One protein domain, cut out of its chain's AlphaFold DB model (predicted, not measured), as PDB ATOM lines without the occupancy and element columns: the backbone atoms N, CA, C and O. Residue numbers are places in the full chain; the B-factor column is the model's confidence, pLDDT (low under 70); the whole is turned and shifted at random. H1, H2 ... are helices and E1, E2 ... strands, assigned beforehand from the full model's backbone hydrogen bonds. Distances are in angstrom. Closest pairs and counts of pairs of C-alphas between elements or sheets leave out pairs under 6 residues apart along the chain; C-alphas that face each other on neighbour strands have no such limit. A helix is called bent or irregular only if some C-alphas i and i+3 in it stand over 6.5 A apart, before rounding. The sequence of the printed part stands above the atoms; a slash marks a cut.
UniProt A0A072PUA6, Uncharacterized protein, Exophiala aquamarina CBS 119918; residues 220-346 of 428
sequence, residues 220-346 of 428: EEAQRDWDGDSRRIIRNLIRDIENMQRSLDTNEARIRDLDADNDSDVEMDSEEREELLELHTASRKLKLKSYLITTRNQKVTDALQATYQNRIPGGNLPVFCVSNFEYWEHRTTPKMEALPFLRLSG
ATOM      1  N   GLU A 220     457.098 460.968 387.975       88.38
ATOM      2  CA  GLU A 220     456.347 460.910 386.721       88.38
ATOM      3  C   GLU A 220     454.889 461.330 386.917       88.38
ATOM      4  O   GLU A 220     454.331 462.042 386.081       88.38
ATOM      5  N   GLU A 221     454.274 460.906 388.023       89.19
ATOM      6  CA  GLU A 221     452.922 461.315 388.414       89.19
ATOM      7  C   GLU A 221     452.896 462.809 388.741       89.19
ATOM      8  O   GLU A 221     452.145 463.562 388.124       89.19
ATOM      9  N   ALA A 222     453.822 463.274 389.584       87.94
ATOM     10  CA  ALA A 222     453.951 464.687 389.923       87.94
ATOM     11  C   ALA A 222     454.188 465.572 388.686       87.94
ATOM     12  O   ALA A 222     453.621 466.658 388.575       87.94
ATOM     13  N   GLN A 223     454.992 465.116 387.720       88.00
ATOM     14  CA  GLN A 223     455.215 465.843 386.469       88.00
ATOM     15  C   GLN A 223     453.935 465.958 385.622       88.00
ATOM     16  O   GLN A 223     453.740 466.979 384.950       88.00
ATOM     17  N   ARG A 224     453.084 464.926 385.605       87.94
ATOM     18  CA  ARG A 224     451.805 464.959 384.880       87.94
ATOM     19  C   ARG A 224     450.807 465.877 385.576       87.94
ATOM     20  O   ARG A 224     450.257 466.765 384.923       87.94
ATOM     21  N   ASP A 225     450.657 465.715 386.882       87.38
ATOM     22  CA  ASP A 225     449.561 466.314 387.642       87.38
ATOM     23  C   ASP A 225     449.831 467.764 388.034       87.38
ATOM     24  O   ASP A 225     448.904 468.557 388.185       87.38
ATOM     25  N   TRP A 226     451.101 468.146 388.195       89.38
ATOM     26  CA  TRP A 226     451.459 469.518 388.540       89.38
ATOM     27  C   TRP A 226     451.642 470.362 387.284       89.38
ATOM     28  O   TRP A 226     452.069 469.889 386.229       89.38
ATOM     29  N   ASP A 227     451.327 471.642 387.408       87.25
ATOM     30  CA  ASP A 227     451.308 472.612 386.327       87.25
ATOM     31  C   ASP A 227     452.462 473.627 386.420       87.25
ATOM     32  O   ASP A 227     453.295 473.618 387.335       87.25
ATOM     33  N   GLY A 228     452.559 474.460 385.379       88.31
ATOM     34  CA  GLY A 228     453.462 475.608 385.312       88.31
ATOM     35  C   GLY A 228     454.937 475.288 385.568       88.31
ATOM     36  O   GLY A 228     455.542 474.411 384.940       88.31
ATOM     37  N   ASP A 229     455.525 476.051 386.489       89.38
ATOM     38  CA  ASP A 229     456.947 475.995 386.820       89.38
ATOM     39  C   ASP A 229     457.350 474.676 387.482       89.38
ATOM     40  O   ASP A 229     458.440 474.169 387.213       89.38
ATOM     41  N   SER A 230     456.458 474.063 388.267       89.06
ATOM     42  CA  SER A 230     456.757 472.806 388.961       89.06
ATOM     43  C   SER A 230     457.030 471.665 387.988       89.06
ATOM     44  O   SER A 230     458.037 470.968 388.114       89.06
ATOM     45  N   ARG A 231     456.199 471.535 386.948       90.81
ATOM     46  CA  ARG A 231     456.411 470.560 385.870       90.81
ATOM     47  C   ARG A 231     457.746 470.772 385.156       90.81
ATOM     48  O   ARG A 231     458.427 469.805 384.817       90.81
ATOM     49  N   ARG A 232     458.119 472.034 384.900       91.38
ATOM     50  CA  ARG A 232     459.384 472.385 384.232       91.38
ATOM     51  C   ARG A 232     460.587 472.009 385.097       91.38
ATOM     52  O   ARG A 232     461.538 471.433 384.578       91.38
ATOM     53  N   ILE A 233     460.532 472.314 386.393       92.38
ATOM     54  CA  ILE A 233     461.605 472.020 387.348       92.38
ATOM     55  C   ILE A 233     461.810 470.508 387.479       92.38
ATOM     56  O   ILE A 233     462.939 470.049 387.320       92.38
ATOM     57  N   ILE A 234     460.735 469.738 387.678       92.06
ATOM     58  CA  ILE A 234     460.804 468.270 387.782       92.06
ATOM     59  C   ILE A 234     461.442 467.674 386.527       92.06
ATOM     60  O   ILE A 234     462.411 466.926 386.623       92.06
ATOM     61  N   ARG A 235     460.973 468.078 385.340       92.31
ATOM     62  CA  ARG A 235     461.509 467.581 384.066       92.31
ATOM     63  C   ARG A 235     463.001 467.872 383.899       92.31
ATOM     64  O   ARG A 235     463.732 467.032 383.381       92.31
ATOM     65  N   ASN A 236     463.451 469.061 384.297       92.56
ATOM     66  CA  ASN A 236     464.864 469.421 384.222       92.56
ATOM     67  C   ASN A 236     465.704 468.583 385.195       92.56
ATOM     68  O   ASN A 236     466.744 468.072 384.802       92.56
ATOM     69  N   LEU A 237     465.230 468.391 386.429       92.38
ATOM     70  CA  LEU A 237     465.922 467.574 387.428       92.38
ATOM     71  C   LEU A 237     466.022 466.102 387.007       92.38
ATOM     72  O   LEU A 237     467.091 465.517 387.149       92.38
ATOM     73  N   ILE A 238     464.953 465.527 386.444       92.50
ATOM     74  CA  ILE A 238     464.965 464.161 385.897       92.50
ATOM     75  C   ILE A 238     466.007 464.048 384.781       92.50
ATOM     76  O   ILE A 238     466.880 463.188 384.840       92.50
ATOM     77  N   ARG A 239     465.981 464.968 383.809       93.06
ATOM     78  CA  ARG A 239     466.946 464.973 382.698       93.06
ATOM     79  C   ARG A 239     468.388 465.090 383.187       93.06
ATOM     80  O   ARG A 239     469.275 464.436 382.645       93.06
ATOM     81  N   ASP A 240     468.631 465.932 384.186       90.38
ATOM     82  CA  ASP A 240     469.959 466.095 384.770       90.38
ATOM     83  C   ASP A 240     470.444 464.789 385.414       90.38
ATOM     84  O   ASP A 240     471.593 464.407 385.204       90.38
ATOM     85  N   ILE A 241     469.572 464.091 386.153       91.31
ATOM     86  CA  ILE A 241     469.866 462.784 386.757       91.31
ATOM     87  C   ILE A 241     470.173 461.743 385.676       91.31
ATOM     88  O   ILE A 241     471.200 461.078 385.760       91.31
ATOM     89  N   GLU A 242     469.347 461.646 384.633       91.62
ATOM     90  CA  GLU A 242     469.570 460.721 383.513       91.62
ATOM     91  C   GLU A 242     470.890 460.993 382.781       91.62
ATOM     92  O   GLU A 242     471.578 460.061 382.369       91.62
ATOM     93  N   ASN A 243     471.251 462.266 382.592       89.88
ATOM     94  CA  ASN A 243     472.508 462.642 381.948       89.88
ATOM     95  C   ASN A 243     473.726 462.227 382.791       89.88
ATOM     96  O   ASN A 243     474.718 461.764 382.225       89.88
ATOM     97  N   MET A 244     473.670 462.378 384.120       86.44
ATOM     98  CA  MET A 244     474.767 461.930 384.991       86.44
ATOM     99  C   MET A 244     474.823 460.412 385.101       86.44
ATOM    100  O   MET A 244     475.918 459.876 385.029       86.44
ATOM    101  N   GLN A 245     473.681 459.723 385.181       88.00
ATOM    102  CA  GLN A 245     473.662 458.258 385.195       88.00
ATOM    103  C   GLN A 245     474.300 457.697 383.920       88.00
ATOM    104  O   GLN A 245     475.214 456.894 383.999       88.00
ATOM    105  N   ARG A 246     473.939 458.233 382.744       88.81
ATOM    106  CA  ARG A 246     474.604 457.866 381.482       88.81
ATOM    107  C   ARG A 246     476.112 458.134 381.499       88.81
ATOM    108  O   ARG A 246     476.867 457.410 380.857       88.81
ATOM    109  N   SER A 247     476.549 459.183 382.196       85.25
ATOM    110  CA  SER A 247     477.974 459.507 382.333       85.25
ATOM    111  C   SER A 247     478.696 458.530 383.268       85.25
ATOM    112  O   SER A 247     479.821 458.153 382.956       85.25
ATOM    113  N   LEU A 248     478.051 458.099 384.359       83.69
ATOM    114  CA  LEU A 248     478.534 457.039 385.252       83.69
ATOM    115  C   LEU A 248     478.675 455.721 384.492       83.69
ATOM    116  O   LEU A 248     479.785 455.215 384.386       83.69
ATOM    117  N   ASP A 249     477.607 455.261 383.834       86.19
ATOM    118  CA  ASP A 249     477.606 453.998 383.083       86.19
ATOM    119  C   ASP A 249     478.711 453.976 381.999       86.19
ATOM    120  O   ASP A 249     479.346 452.953 381.743       86.19
ATOM    121  N   THR A 250     478.964 455.128 381.357       86.56
ATOM    122  CA  THR A 250     480.037 455.273 380.357       86.56
ATOM    123  C   THR A 250     481.425 455.219 380.995       86.56
ATOM    124  O   THR A 250     482.342 454.651 380.407       86.56
ATOM    125  N   ASN A 251     481.609 455.827 382.169       79.50
ATOM    126  CA  ASN A 251     482.891 455.809 382.867       79.50
ATOM    127  C   ASN A 251     483.187 454.422 383.443       79.50
ATOM    128  O   ASN A 251     484.281 453.925 383.212       79.50
ATOM    129  N   GLU A 252     482.212 453.761 384.066       80.94
ATOM    130  CA  GLU A 252     482.348 452.379 384.542       80.94
ATOM    131  C   GLU A 252     482.764 451.422 383.417       80.94
ATOM    132  O   GLU A 252     483.603 450.544 383.612       80.94
ATOM    133  N   ALA A 253     482.178 451.575 382.222       81.38
ATOM    134  CA  ALA A 253     482.556 450.769 381.064       81.38
ATOM    135  C   ALA A 253     484.015 451.021 380.650       81.38
ATOM    136  O   ALA A 253     484.738 450.078 380.352       81.38
ATOM    137  N   ARG A 254     484.466 452.283 380.686       78.75
ATOM    138  CA  ARG A 254     485.857 452.640 380.373       78.75
ATOM    139  C   ARG A 254     486.848 452.103 381.402       78.75
ATOM    140  O   ARG A 254     487.929 451.708 380.997       78.75
ATOM    141  N   ILE A 255     486.498 452.104 382.688       72.50
ATOM    142  CA  ILE A 255     487.336 451.540 383.758       72.50
ATOM    143  C   ILE A 255     487.496 450.035 383.541       72.50
ATOM    144  O   ILE A 255     488.614 449.549 383.430       72.50
ATOM    145  N   ARG A 256     486.384 449.322 383.317       73.81
ATOM    146  CA  ARG A 256     486.403 447.881 383.013       73.81
ATOM    147  C   ARG A 256     487.252 447.522 381.792       73.81
ATOM    148  O   ARG A 256     487.876 446.465 381.786       73.81
ATOM    149  N   ASP A 257     487.256 448.371 380.766       75.00
ATOM    150  CA  ASP A 257     488.088 448.175 379.574       75.00
ATOM    151  C   ASP A 257     489.584 448.451 379.844       75.00
ATOM    152  O   ASP A 257     490.434 447.866 379.175       75.00
ATOM    153  N   LEU A 258     489.916 449.322 380.806       66.38
ATOM    154  CA  LEU A 258     491.292 449.679 381.183       66.38
ATOM    155  C   LEU A 258     491.924 448.671 382.159       66.38
ATOM    156  O   LEU A 258     493.107 448.372 382.014       66.38
ATOM    157  N   ASP A 259     491.147 448.073 383.068       60.62
ATOM    158  CA  ASP A 259     491.612 447.037 384.014       60.62
ATOM    159  C   ASP A 259     492.126 445.757 383.316       60.62
ATOM    160  O   ASP A 259     492.799 444.918 383.920       60.62
ATOM    161  N   ALA A 260     491.831 445.588 382.022       59.59
ATOM    162  CA  ALA A 260     492.356 444.498 381.203       59.59
ATOM    163  C   ALA A 260     493.833 444.695 380.788       59.59
ATOM    164  O   ALA A 260     494.504 443.705 380.488       59.59
ATOM    165  N   ASP A 261     494.348 445.931 380.820       58.41
ATOM    166  CA  ASP A 261     495.693 446.331 380.378       58.41
ATOM    167  C   ASP A 261     496.447 447.057 381.526       58.41
ATOM    168  O   ASP A 261     496.675 448.260 381.500       58.41
ATOM    169  N   ASN A 262     496.816 446.300 382.564       53.03
ATOM    170  CA  ASN A 262     497.493 446.692 383.818       53.03
ATOM    171  C   ASN A 262     498.492 447.888 383.768       53.03
ATOM    172  O   ASN A 262     499.547 447.768 383.139       53.03
ATOM    173  N   ASP A 263     498.253 448.942 384.570       54.12
ATOM    174  CA  ASP A 263     499.295 449.770 385.222       54.12
ATOM    175  C   ASP A 263     498.725 450.483 386.477       54.12
ATOM    176  O   ASP A 263     497.747 451.225 386.397       54.12
ATOM    177  N   SER A 264     499.333 450.260 387.647       55.69
ATOM    178  CA  SER A 264     498.762 450.531 388.986       55.69
ATOM    179  C   SER A 264     498.700 452.007 389.418       55.69
ATOM    180  O   SER A 264     498.267 452.305 390.527       55.69
ATOM    181  N   ASP A 265     499.154 452.941 388.577       54.50
ATOM    182  CA  ASP A 265     499.231 454.375 388.909       54.50
ATOM    183  C   ASP A 265     498.048 455.199 388.343       54.50
ATOM    184  O   ASP A 265     497.906 456.377 388.676       54.50
ATOM    185  N   VAL A 266     497.182 454.603 387.504       55.03
ATOM    186  CA  VAL A 266     495.985 455.257 386.913       55.03
ATOM    187  C   VAL A 266     494.701 454.967 387.711       55.03
ATOM    188  O   VAL A 266     493.720 455.700 387.585       55.03
ATOM    189  N   GLU A 267     494.711 453.945 388.571       56.44
ATOM    190  CA  GLU A 267     493.541 453.499 389.346       56.44
ATOM    191  C   GLU A 267     493.038 454.585 390.323       56.44
ATOM    192  O   GLU A 267     491.843 454.877 390.349       56.44
ATOM    193  N   MET A 268     493.932 455.285 391.034       52.44
ATOM    194  CA  MET A 268     493.535 456.262 392.068       52.44
ATOM    195  C   MET A 268     492.780 457.500 391.532       52.44
ATOM    196  O   MET A 268     491.805 457.925 392.146       52.44
ATOM    197  N   ASP A 269     493.181 458.084 390.391       68.00
ATOM    198  CA  ASP A 269     492.489 459.257 389.795       68.00
ATOM    199  C   ASP A 269     491.127 458.866 389.187       68.00
ATOM    200  O   ASP A 269     490.206 459.681 389.079       68.00
ATOM    201  N   SER A 270     490.986 457.596 388.794       69.56
ATOM    202  CA  SER A 270     489.737 457.053 388.267       69.56
ATOM    203  C   SER A 270     488.713 456.801 389.376       69.56
ATOM    204  O   SER A 270     487.564 457.227 389.240       69.56
ATOM    205  N   GLU A 271     489.140 456.185 390.482       70.75
ATOM    206  CA  GLU A 271     488.298 455.923 391.655       70.75
ATOM    207  C   GLU A 271     487.783 457.225 392.294       70.75
ATOM    208  O   GLU A 271     486.579 457.378 392.502       70.75
ATOM    209  N   GLU A 272     488.656 458.219 392.518       75.75
ATOM    210  CA  GLU A 272     488.255 459.523 393.080       75.75
ATOM    211  C   GLU A 272     487.224 460.246 392.193       75.75
ATOM    212  O   GLU A 272     486.307 460.928 392.671       75.75
ATOM    213  N   ARG A 273     487.353 460.106 390.870       74.62
ATOM    214  CA  ARG A 273     486.430 460.711 389.908       74.62
ATOM    215  C   ARG A 273     485.080 460.006 389.890       74.62
ATOM    216  O   ARG A 273     484.058 460.684 389.751       74.62
ATOM    217  N   GLU A 274     485.067 458.684 389.998       77.56
ATOM    218  CA  GLU A 274     483.845 457.890 390.103       77.56
ATOM    219  C   GLU A 274     483.077 458.245 391.380       77.56
ATOM    220  O   GLU A 274     481.920 458.665 391.285       77.56
ATOM    221  N   GLU A 275     483.750 458.246 392.535       81.44
ATOM    222  CA  GLU A 275     483.166 458.627 393.828       81.44
ATOM    223  C   GLU A 275     482.557 460.042 393.778       81.44
ATOM    224  O   GLU A 275     481.431 460.286 394.232       81.44
ATOM    225  N   LEU A 276     483.249 460.995 393.145       82.69
ATOM    226  CA  LEU A 276     482.747 462.358 392.978       82.69
ATOM    227  C   LEU A 276     481.483 462.415 392.098       82.69
ATOM    228  O   LEU A 276     480.549 463.172 392.397       82.69
ATOM    229  N   LEU A 277     481.414 461.627 391.019       80.25
ATOM    230  CA  LEU A 277     480.219 461.544 390.172       80.25
ATOM    231  C   LEU A 277     479.049 460.852 390.890       80.25
ATOM    232  O   LEU A 277     477.904 461.299 390.733       80.25
ATOM    233  N   GLU A 278     479.307 459.812 391.679       83.44
ATOM    234  CA  GLU A 278     478.298 459.154 392.514       83.44
ATOM    235  C   GLU A 278     477.711 460.134 393.532       83.44
ATOM    236  O   GLU A 278     476.488 460.289 393.621       83.44
ATOM    237  N   LEU A 279     478.571 460.888 394.220       85.19
ATOM    238  CA  LEU A 279     478.170 461.896 395.197       85.19
ATOM    239  C   LEU A 279     477.344 463.016 394.548       85.19
ATOM    240  O   LEU A 279     476.306 463.431 395.080       85.19
ATOM    241  N   HIS A 280     477.733 463.476 393.355       84.62
ATOM    242  CA  HIS A 280     476.937 464.431 392.580       84.62
ATOM    243  C   HIS A 280     475.579 463.860 392.155       84.62
ATOM    244  O   HIS A 280     474.561 464.562 392.233       84.62
ATOM    245  N   THR A 281     475.536 462.596 391.740       86.56
ATOM    246  CA  THR A 281     474.303 461.912 391.335       86.56
ATOM    247  C   THR A 281     473.359 461.745 392.523       86.56
ATOM    248  O   THR A 281     472.181 462.102 392.428       86.56
ATOM    249  N   ALA A 282     473.872 461.301 393.673       87.56
ATOM    250  CA  ALA A 282     473.135 461.208 394.929       87.56
ATOM    251  C   ALA A 282     472.597 462.579 395.373       87.56
ATOM    252  O   ALA A 282     471.411 462.712 395.687       87.56
ATOM    253  N   SER A 283     473.424 463.627 395.296       89.12
ATOM    254  CA  SER A 283     473.026 465.007 395.603       89.12
ATOM    255  C   SER A 283     471.857 465.485 394.731       89.12
ATOM    256  O   SER A 283     470.903 466.101 395.218       89.12
ATOM    257  N   ARG A 284     471.866 465.160 393.433       89.75
ATOM    258  CA  ARG A 284     470.775 465.524 392.515       89.75
ATOM    259  C   ARG A 284     469.508 464.707 392.735       89.75
ATOM    260  O   ARG A 284     468.423 465.289 392.693       89.75
ATOM    261  N   LYS A 285     469.629 463.404 393.018       91.81
ATOM    262  CA  LYS A 285     468.496 462.552 393.419       91.81
ATOM    263  C   LYS A 285     467.832 463.107 394.682       91.81
ATOM    264  O   LYS A 285     466.617 463.302 394.695       91.81
ATOM    265  N   LEU A 286     468.624 463.485 395.687       92.38
ATOM    266  CA  LEU A 286     468.131 464.150 396.893       92.38
ATOM    267  C   LEU A 286     467.462 465.494 396.577       92.38
ATOM    268  O   LEU A 286     466.420 465.802 397.150       92.38
ATOM    269  N   LYS A 287     468.012 466.290 395.655       94.31
ATOM    270  CA  LYS A 287     467.408 467.567 395.241       94.31
ATOM    271  C   LYS A 287     466.036 467.378 394.590       94.31
ATOM    272  O   LYS A 287     465.113 468.121 394.919       94.31
ATOM    273  N   LEU A 288     465.890 466.390 393.703       93.88
ATOM    274  CA  LEU A 288     464.597 466.036 393.107       93.88
ATOM    275  C   LEU A 288     463.608 465.572 394.176       93.88
ATOM    276  O   LEU A 288     462.511 466.120 394.266       93.88
ATOM    277  N   LYS A 289     464.019 464.626 395.023       94.81
ATOM    278  CA  LYS A 289     463.201 464.106 396.125       94.81
ATOM    279  C   LYS A 289     462.745 465.214 397.071       94.81
ATOM    280  O   LYS A 289     461.562 465.313 397.380       94.81
ATOM    281  N   SER A 290     463.669 466.094 397.456       95.81
ATOM    282  CA  SER A 290     463.385 467.248 398.307       95.81
ATOM    283  C   SER A 290     462.339 468.145 397.665       95.81
ATOM    284  O   SER A 290     461.339 468.448 398.301       95.81
ATOM    285  N   TYR A 291     462.521 468.505 396.390       95.50
ATOM    286  CA  TYR A 291     461.574 469.352 395.668       95.50
ATOM    287  C   TYR A 291     460.169 468.739 395.610       95.50
ATOM    288  O   TYR A 291     459.180 469.436 395.846       95.50
ATOM    289  N   LEU A 292     460.074 467.440 395.312       95.56
ATOM    290  CA  LEU A 292     458.810 466.710 395.252       95.56
ATOM    291  C   LEU A 292     458.100 466.716 396.613       95.56
ATOM    292  O   LEU A 292     456.962 467.174 396.723       95.56
ATOM    293  N   ILE A 293     458.787 466.280 397.666       95.62
ATOM    294  CA  ILE A 293     458.199 466.180 399.004       95.62
ATOM    295  C   ILE A 293     457.806 467.567 399.526       95.62
ATOM    296  O   ILE A 293     456.662 467.760 399.931       95.62
ATOM    297  N   THR A 294     458.687 468.573 399.455       95.50
ATOM    298  CA  THR A 294     458.377 469.910 399.991       95.50
ATOM    299  C   THR A 294     457.226 470.578 399.248       95.50
ATOM    300  O   THR A 294     456.373 471.200 399.874       95.50
ATOM    301  N   THR A 295     457.160 470.423 397.920       94.94
ATOM    302  CA  THR A 295     456.080 471.015 397.116       94.94
ATOM    303  C   THR A 295     454.736 470.369 397.441       94.94
ATOM    304  O   THR A 295     453.739 471.075 397.602       94.94
ATOM    305  N   ARG A 296     454.688 469.035 397.575       94.81
ATOM    306  CA  ARG A 296     453.462 468.333 397.977       94.81
ATOM    307  C   ARG A 296     453.039 468.726 399.386       94.81
ATOM    308  O   ARG A 296     451.872 469.051 399.590       94.81
ATOM    309  N   ASN A 297     453.980 468.714 400.326       96.12
ATOM    310  CA  ASN A 297     453.724 469.045 401.723       96.12
ATOM    311  C   ASN A 297     453.130 470.448 401.851       96.12
ATOM    312  O   ASN A 297     452.140 470.612 402.557       96.12
ATOM    313  N   GLN A 298     453.665 471.428 401.113       95.56
ATOM    314  CA  GLN A 298     453.119 472.784 401.098       95.56
ATOM    315  C   GLN A 298     451.685 472.810 400.558       95.56
ATOM    316  O   GLN A 298     450.787 473.285 401.245       95.56
ATOM    317  N   LYS A 299     451.440 472.220 399.378       94.19
ATOM    318  CA  LYS A 299     450.098 472.179 398.770       94.19
ATOM    319  C   LYS A 299     449.054 471.548 399.694       94.19
ATOM    320  O   LYS A 299     447.937 472.047 399.798       94.19
ATOM    321  N   VAL A 300     449.404 470.438 400.345       95.50
ATOM    322  CA  VAL A 300     448.496 469.738 401.267       95.50
ATOM    323  C   VAL A 300     448.294 470.541 402.548       95.50
ATOM    324  O   VAL A 300     447.160 470.656 403.008       95.50
ATOM    325  N   THR A 301     449.357 471.134 403.091       96.94
ATOM    326  CA  THR A 301     449.279 472.003 404.273       96.94
ATOM    327  C   THR A 301     448.345 473.181 404.028       96.94
ATOM    328  O   THR A 301     447.414 473.378 404.807       96.94
ATOM    329  N   ASP A 302     448.513 473.885 402.907       96.12
ATOM    330  CA  ASP A 302     447.670 475.023 402.532       96.12
ATOM    331  C   ASP A 302     446.197 474.609 402.399       96.12
ATOM    332  O   ASP A 302     445.300 475.284 402.904       96.12
ATOM    333  N   ALA A 303     445.930 473.463 401.764       95.81
ATOM    334  CA  ALA A 303     444.574 472.945 401.594       95.81
ATOM    335  C   ALA A 303     443.912 472.563 402.929       95.81
ATOM    336  O   ALA A 303     442.732 472.854 403.153       95.81
ATOM    337  N   LEU A 304     444.659 471.925 403.834       95.62
ATOM    338  CA  LEU A 304     444.170 471.559 405.164       95.62
ATOM    339  C   LEU A 304     443.913 472.796 406.021       95.62
ATOM    340  O   LEU A 304     442.855 472.894 406.642       95.62
ATOM    341  N   GLN A 305     444.830 473.761 406.008       95.25
ATOM    342  CA  GLN A 305     444.657 475.028 406.711       95.25
ATOM    343  C   GLN A 305     443.435 475.784 406.184       95.25
ATOM    344  O   GLN A 305     442.551 476.127 406.967       95.25
ATOM    345  N   ALA A 306     443.276 475.909 404.865       94.19
ATOM    346  CA  ALA A 306     442.091 476.531 404.273       94.19
ATOM    347  C   ALA A 306     440.773 475.849 404.697       94.19
ATOM    348  O   ALA A 306     439.759 476.519 404.895       94.19
ATOM    349  N   THR A 307     440.784 474.524 404.869       93.00
ATOM    350  CA  THR A 307     439.586 473.740 405.214       93.00
ATOM    351  C   THR A 307     439.239 473.799 406.706       93.00
ATOM    352  O   THR A 307     438.060 473.870 407.077       93.00
ATOM    353  N   TYR A 308     440.253 473.742 407.572       91.94
ATOM    354  CA  TYR A 308     440.079 473.428 408.989       91.94
ATOM    355  C   TYR A 308     440.487 474.550 409.948       91.94
ATOM    356  O   TYR A 308     439.995 474.577 411.073       91.94
ATOM    357  N   GLN A 309     441.317 475.508 409.530       90.06
ATOM    358  CA  GLN A 309     441.848 476.551 410.416       90.06
ATOM    359  C   GLN A 309     440.743 477.400 411.061       90.06
ATOM    360  O   GLN A 309     440.794 477.687 412.253       90.06
ATOM    361  N   ASN A 310     439.683 477.715 410.310       88.06
ATOM    362  CA  ASN A 310     438.530 478.473 410.815       88.06
ATOM    363  C   ASN A 310     437.626 477.672 411.770       88.06
ATOM    364  O   ASN A 310     436.678 478.225 412.326       88.06
ATOM    365  N   ARG A 311     437.876 476.368 411.942       86.12
ATOM    366  CA  ARG A 311     437.114 475.497 412.847       86.12
ATOM    367  C   ARG A 311     437.741 475.398 414.241       86.12
ATOM    368  O   ARG A 311     437.102 474.830 415.122       86.12
ATOM    369  N   ILE A 312     438.949 475.937 414.442       84.31
ATOM    370  CA  ILE A 312     439.673 475.897 415.720       84.31
ATOM    371  C   ILE A 312     439.669 477.289 416.376       84.31
ATOM    372  O   ILE A 312     439.967 478.286 415.709       84.31
ATOM    373  N   PRO A 313     439.394 477.384 417.690       78.25
ATOM    374  CA  PRO A 313     439.594 478.612 418.456       78.25
ATOM    375  C   PRO A 313     441.029 479.154 418.322       78.25
ATOM    376  O   PRO A 313     441.996 478.455 418.599       78.25
ATOM    377  N   GLY A 314     441.183 480.413 417.906       76.19
ATOM    378  CA  GLY A 314     442.497 481.056 417.739       76.19
ATOM    379  C   GLY A 314     443.149 480.861 416.366       76.19
ATOM    380  O   GLY A 314     444.134 481.534 416.076       76.19
ATOM    381  N   GLY A 315     442.588 480.012 415.497       78.56
ATOM    382  CA  GLY A 315     442.986 479.920 414.089       78.56
ATOM    383  C   GLY A 315     444.432 479.477 413.849       78.56
ATOM    384  O   GLY A 315     444.968 479.745 412.776       78.56
ATOM    385  N   ASN A 316     445.074 478.830 414.822       86.50
ATOM    386  CA  ASN A 316     446.399 478.242 414.656       86.50
ATOM    387  C   ASN A 316     446.256 476.727 414.480       86.50
ATOM    388  O   ASN A 316     445.957 476.024 415.441       86.50
ATOM    389  N   LEU A 317     446.438 476.243 413.249       92.44
ATOM    390  CA  LEU A 317     446.380 474.821 412.919       92.44
ATOM    391  C   LEU A 317     447.782 474.320 412.537       92.44
ATOM    392  O   LEU A 317     448.208 474.529 411.392       92.44
ATOM    393  N   PRO A 318     448.501 473.656 413.459       94.88
ATOM    394  CA  PRO A 318     449.757 473.004 413.131       94.88
ATOM    395  C   PRO A 318     449.497 471.796 412.223       94.88
ATOM    396  O   PRO A 318     448.750 470.876 412.563       94.88
ATOM    397  N   VAL A 319     450.132 471.798 411.052       96.81
ATOM    398  CA  VAL A 319     450.109 470.680 410.105       96.81
ATOM    399  C   VAL A 319     451.536 470.209 409.890       96.81
ATOM    400  O   VAL A 319     452.414 470.997 409.546       96.81
ATOM    401  N   PHE A 320     451.763 468.914 410.077       97.75
ATOM    402  CA  PHE A 320     453.060 468.287 409.878       97.75
ATOM    403  C   PHE A 320     452.946 467.202 408.823       97.75
ATOM    404  O   PHE A 320     452.171 466.262 408.969       97.75
ATOM    405  N   CYS A 321     453.752 467.288 407.775       97.81
ATOM    406  CA  CYS A 321     453.911 466.197 406.824       97.81
ATOM    407  C   CYS A 321     455.167 465.410 407.190       97.81
ATOM    408  O   CYS A 321     456.247 465.994 407.288       97.81
ATOM    409  N   VAL A 322     455.022 464.105 407.416       97.88
ATOM    410  CA  VAL A 322     456.093 463.249 407.929       97.88
ATOM    411  C   VAL A 322     456.366 462.047 407.038       97.88
ATOM    412  O   VAL A 322     455.468 461.494 406.396       97.88
ATOM    413  N   SER A 323     457.627 461.635 406.987       97.00
ATOM    414  CA  SER A 323     458.072 460.390 406.370       97.00
ATOM    415  C   SER A 323     458.759 459.527 407.414       97.00
ATOM    416  O   SER A 323     459.836 459.855 407.910       97.00
ATOM    417  N   ASN A 324     458.140 458.390 407.728       95.12
ATOM    418  CA  ASN A 324     458.779 457.400 408.584       95.12
ATOM    419  C   ASN A 324     459.971 456.757 407.865       95.12
ATOM    420  O   ASN A 324     460.987 456.523 408.508       95.12
ATOM    421  N   PHE A 325     459.861 456.520 406.554       94.62
ATOM    422  CA  PHE A 325     460.916 455.903 405.753       94.62
ATOM    423  C   PHE A 325     462.204 456.739 405.785       94.62
ATOM    424  O   PHE A 325     463.212 456.257 406.292       94.62
ATOM    425  N   GLU A 326     462.152 458.027 405.410       94.00
ATOM    426  CA  GLU A 326     463.342 458.901 405.441       94.00
ATOM    427  C   GLU A 326     463.992 458.973 406.824       94.00
ATOM    428  O   GLU A 326     465.207 459.103 406.958       94.00
ATOM    429  N   TYR A 327     463.186 458.932 407.883       95.12
ATOM    430  CA  TYR A 327     463.723 458.992 409.232       95.12
ATOM    431  C   TYR A 327     464.393 457.680 409.636       95.12
ATOM    432  O   TYR A 327     465.502 457.699 410.162       95.12
ATOM    433  N   TRP A 328     463.735 456.541 409.420       93.38
ATOM    434  CA  TRP A 328     464.254 455.240 409.838       93.38
ATOM    435  C   TRP A 328     465.501 454.823 409.065       93.38
ATOM    436  O   TRP A 328     466.451 454.371 409.704       93.38
ATOM    437  N   GLU A 329     465.531 455.058 407.755       94.19
ATOM    438  CA  GLU A 329     466.676 454.726 406.898       94.19
ATOM    439  C   GLU A 329     467.936 455.520 407.275       94.19
ATOM    440  O   GLU A 329     469.050 455.005 407.210       94.19
ATOM    441  N   HIS A 330     467.778 456.775 407.714       93.94
ATOM    442  CA  HIS A 330     468.907 457.692 407.898       93.94
ATOM    443  C   HIS A 330     469.227 458.036 409.362       93.94
ATOM    444  O   HIS A 330     470.247 458.662 409.635       93.94
ATOM    445  N   ARG A 331     468.414 457.644 410.353       92.06
ATOM    446  CA  ARG A 331     468.649 458.032 411.766       92.06
ATOM    447  C   ARG A 331     469.924 457.460 412.394       92.06
ATOM    448  O   ARG A 331     470.334 457.954 413.443       92.06
ATOM    449  N   THR A 332     470.494 456.400 411.825       92.38
ATOM    450  CA  THR A 332     471.714 455.739 412.320       92.38
ATOM    451  C   THR A 332     472.972 456.149 411.556       92.38
ATOM    452  O   THR A 332     474.069 455.822 412.006       92.38
ATOM    453  N   THR A 333     472.840 456.864 410.434       92.94
ATOM    454  CA  THR A 333     473.986 457.305 409.630       92.94
ATOM    455  C   THR A 333     474.665 458.537 410.249       92.94
ATOM    456  O   THR A 333     474.089 459.206 411.121       92.94
ATOM    457  N   PRO A 334     475.914 458.858 409.857       94.19
ATOM    458  CA  PRO A 334     476.619 460.027 410.367       94.19
ATOM    459  C   PRO A 334     475.814 461.317 410.187       94.19
ATOM    460  O   PRO A 334     475.191 461.564 409.156       94.19
ATOM    461  N   LYS A 335     475.860 462.193 411.199       90.25
ATOM    462  CA  LYS A 335     475.002 463.387 411.287       90.25
ATOM    463  C   LYS A 335     475.038 464.274 410.036       90.25
ATOM    464  O   LYS A 335     474.007 464.829 409.672       90.25
ATOM    465  N   MET A 336     476.208 464.442 409.421       88.50
ATOM    466  CA  MET A 336     476.387 465.279 408.227       88.50
ATOM    467  C   MET A 336     475.573 464.763 407.034       88.50
ATOM    468  O   MET A 336     474.931 465.554 406.351       88.50
ATOM    469  N   GLU A 337     475.554 463.446 406.836       88.50
ATOM    470  CA  GLU A 337     474.847 462.780 405.739       88.50
ATOM    471  C   GLU A 337     473.362 462.590 406.046       88.50
ATOM    472  O   GLU A 337     472.520 462.768 405.172       88.50
ATOM    473  N   ALA A 338     473.023 462.284 407.302       92.69
ATOM    474  CA  ALA A 338     471.648 462.059 407.734       92.69
ATOM    475  C   ALA A 338     470.793 463.334 407.691       92.69
ATOM    476  O   ALA A 338     469.599 463.288 407.397       92.69
ATOM    477  N   LEU A 339     471.377 464.489 408.038       93.44
ATOM    478  CA  LEU A 339     470.618 465.700 408.360       93.44
ATOM    479  C   LEU A 339     469.670 466.183 407.245       93.44
ATOM    480  O   LEU A 339     468.547 466.563 407.589       93.44
ATOM    481  N   PRO A 340     470.044 466.185 405.950       93.81
ATOM    482  CA  PRO A 340     469.121 466.540 404.876       93.81
ATOM    483  C   PRO A 340     467.873 465.649 404.847       93.81
ATOM    484  O   PRO A 340     466.761 466.170 404.793       93.81
ATOM    485  N   PHE A 341     468.044 464.331 404.972       94.94
ATOM    486  CA  PHE A 341     466.943 463.365 404.979       94.94
ATOM    487  C   PHE A 341     466.111 463.453 406.260       94.94
ATOM    488  O   PHE A 341     464.884 463.480 406.211       94.94
ATOM    489  N   LEU A 342     466.760 463.606 407.419       95.19
ATOM    490  CA  LEU A 342     466.064 463.773 408.695       95.19
ATOM    491  C   LEU A 342     465.228 465.059 408.729       95.19
ATOM    492  O   LEU A 342     464.137 465.063 409.297       95.19
ATOM    493  N   ARG A 343     465.692 466.143 408.099       94.75
ATOM    494  CA  ARG A 343     464.889 467.364 407.920       94.75
ATOM    495  C   ARG A 343     463.739 467.136 406.948       94.75
ATOM    496  O   ARG A 343     462.615 467.521 407.251       94.75
ATOM    497  N   LEU A 344     464.011 466.476 405.824       95.19
ATOM    498  CA  LEU A 344     463.000 466.159 404.818       95.19
ATOM    499  C   LEU A 344     461.888 465.258 405.375       95.19
ATOM    500  O   LEU A 344     460.737 465.389 404.976       95.19
ATOM    501  N   SER A 345     462.219 464.409 406.351       96.88
ATOM    502  CA  SER A 345     461.269 463.523 407.022       96.88
ATOM    503  C   SER A 345     460.197 464.241 407.846       96.88
ATOM    504  O   SER A 345     459.233 463.598 408.244       96.88
ATOM    505  N   GLY A 346     460.373 465.521 408.196       96.56
ATOM    506  CA  GLY A 346     459.426 466.293 409.016       96.56
ATOM    507  C   GLY A 346     459.322 465.882 410.495       96.56
ATOM    508  O   GLY A 346     458.810 466.649 411.310       96.56
TER     509      GLY A 346
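AT A GLANCE: This is residues 220 to 346 of the 428 residues of an uncharacterized protein of Exophiala aquamarina CBS 119918 (UniProt A0A072PUA6). Look first for a long helical hairpin, H2 and H3, whose second helix runs well past the start of the first. After H3 the chain folds back beside its far part through a short strand, E1, to a small helical hairpin, H4 and H5, on the other side of H3 from H2; the short H1 folds back beside the beginning of H2. The 127 printed residues hold five named helices and one named strand, in the order H1, H2, H3, E1, H4, H5, and the class is mostly helix. The whole is a rod spanning 74 by 35 by 16 A, only just loose and close to extended, with a radius of gyration of the C-alphas of 20.8 A.

HOW THE PARTS SIT: Start at H1, residues 220 to 225, and go on to H2, residues 228 to 258. They form a hairpin at a shallow tilt of 12 degrees, in which H2 touches H1 with residues 230 to 235 alone; the closest C-alphas are those of Gln 223 and Arg 231, 4.9 A apart. H3, residues 267 to 311, forms the next hairpin with H2, opposite ways at a shallow tilt of 20 degrees; they touch, and the C-alphas of Leu 237 and Leu 288 come closest, at 6.0 A. H1 and H3 are close but not clearly touching, with the C-alphas of Ala 222 and Leu 292 at 7.5 A. E1, residues 319 to 321, pairs with no named strand; its closest C-alpha to H3 is that of Cys 321, 5.8 A from that of Asn 297. H4, residues 324 to 330, and H5, residues 335 to 344, touch as a hairpin at a shallow tilt of 13 degrees, with the C-alphas of His 330 and Ala 338 at 5.2 A. H3 only just touches H5, with 3 pairs of C-alphas within 8 A and with its residues 290 to 294 alone; the closest C-alphas are those of Ser 290 and Leu 344, at 6.6 A. H3 and H4 are apart, and so are H2 and H5. Every O i to N i+4 pair is within hydrogen-bond range in H1, against 26 of 27 in H2, 39 of 41 in H3, 2 of 3 in H4 and 4 of 6 in H5.

IN THESE COORDINATES: Find C-alpha 220, where H1 begins, at (456.347, 460.910, 386.721). H2 runs 46.0 A from its first to its last C-alpha. H3 begins at C-alpha 267, (493.541, 453.499, 389.346), and runs 65.0 A; it has a kink of 38 degrees near residue 305 and is irregular, with C-alphas 307 and 310 at 7.4 A. H5, 13.9 A long, is only just irregular, with C-alphas 337 and 340 at 6.9 A, and ends at C-alpha 344, (463.000, 466.159, 404.818).

THE WHOLE: The C-alphas farthest apart, those of Asp 261 and Pro 313, are 75.1 A apart. The printed part has no cut and no long link. Residues 260 to 265 stand free, and so do residues 332 to 337, of which 335 to 337 belong to H5. The mean pLDDT of the printed part is 86.6, and this predicted model is under 70 at residues 258 to 270.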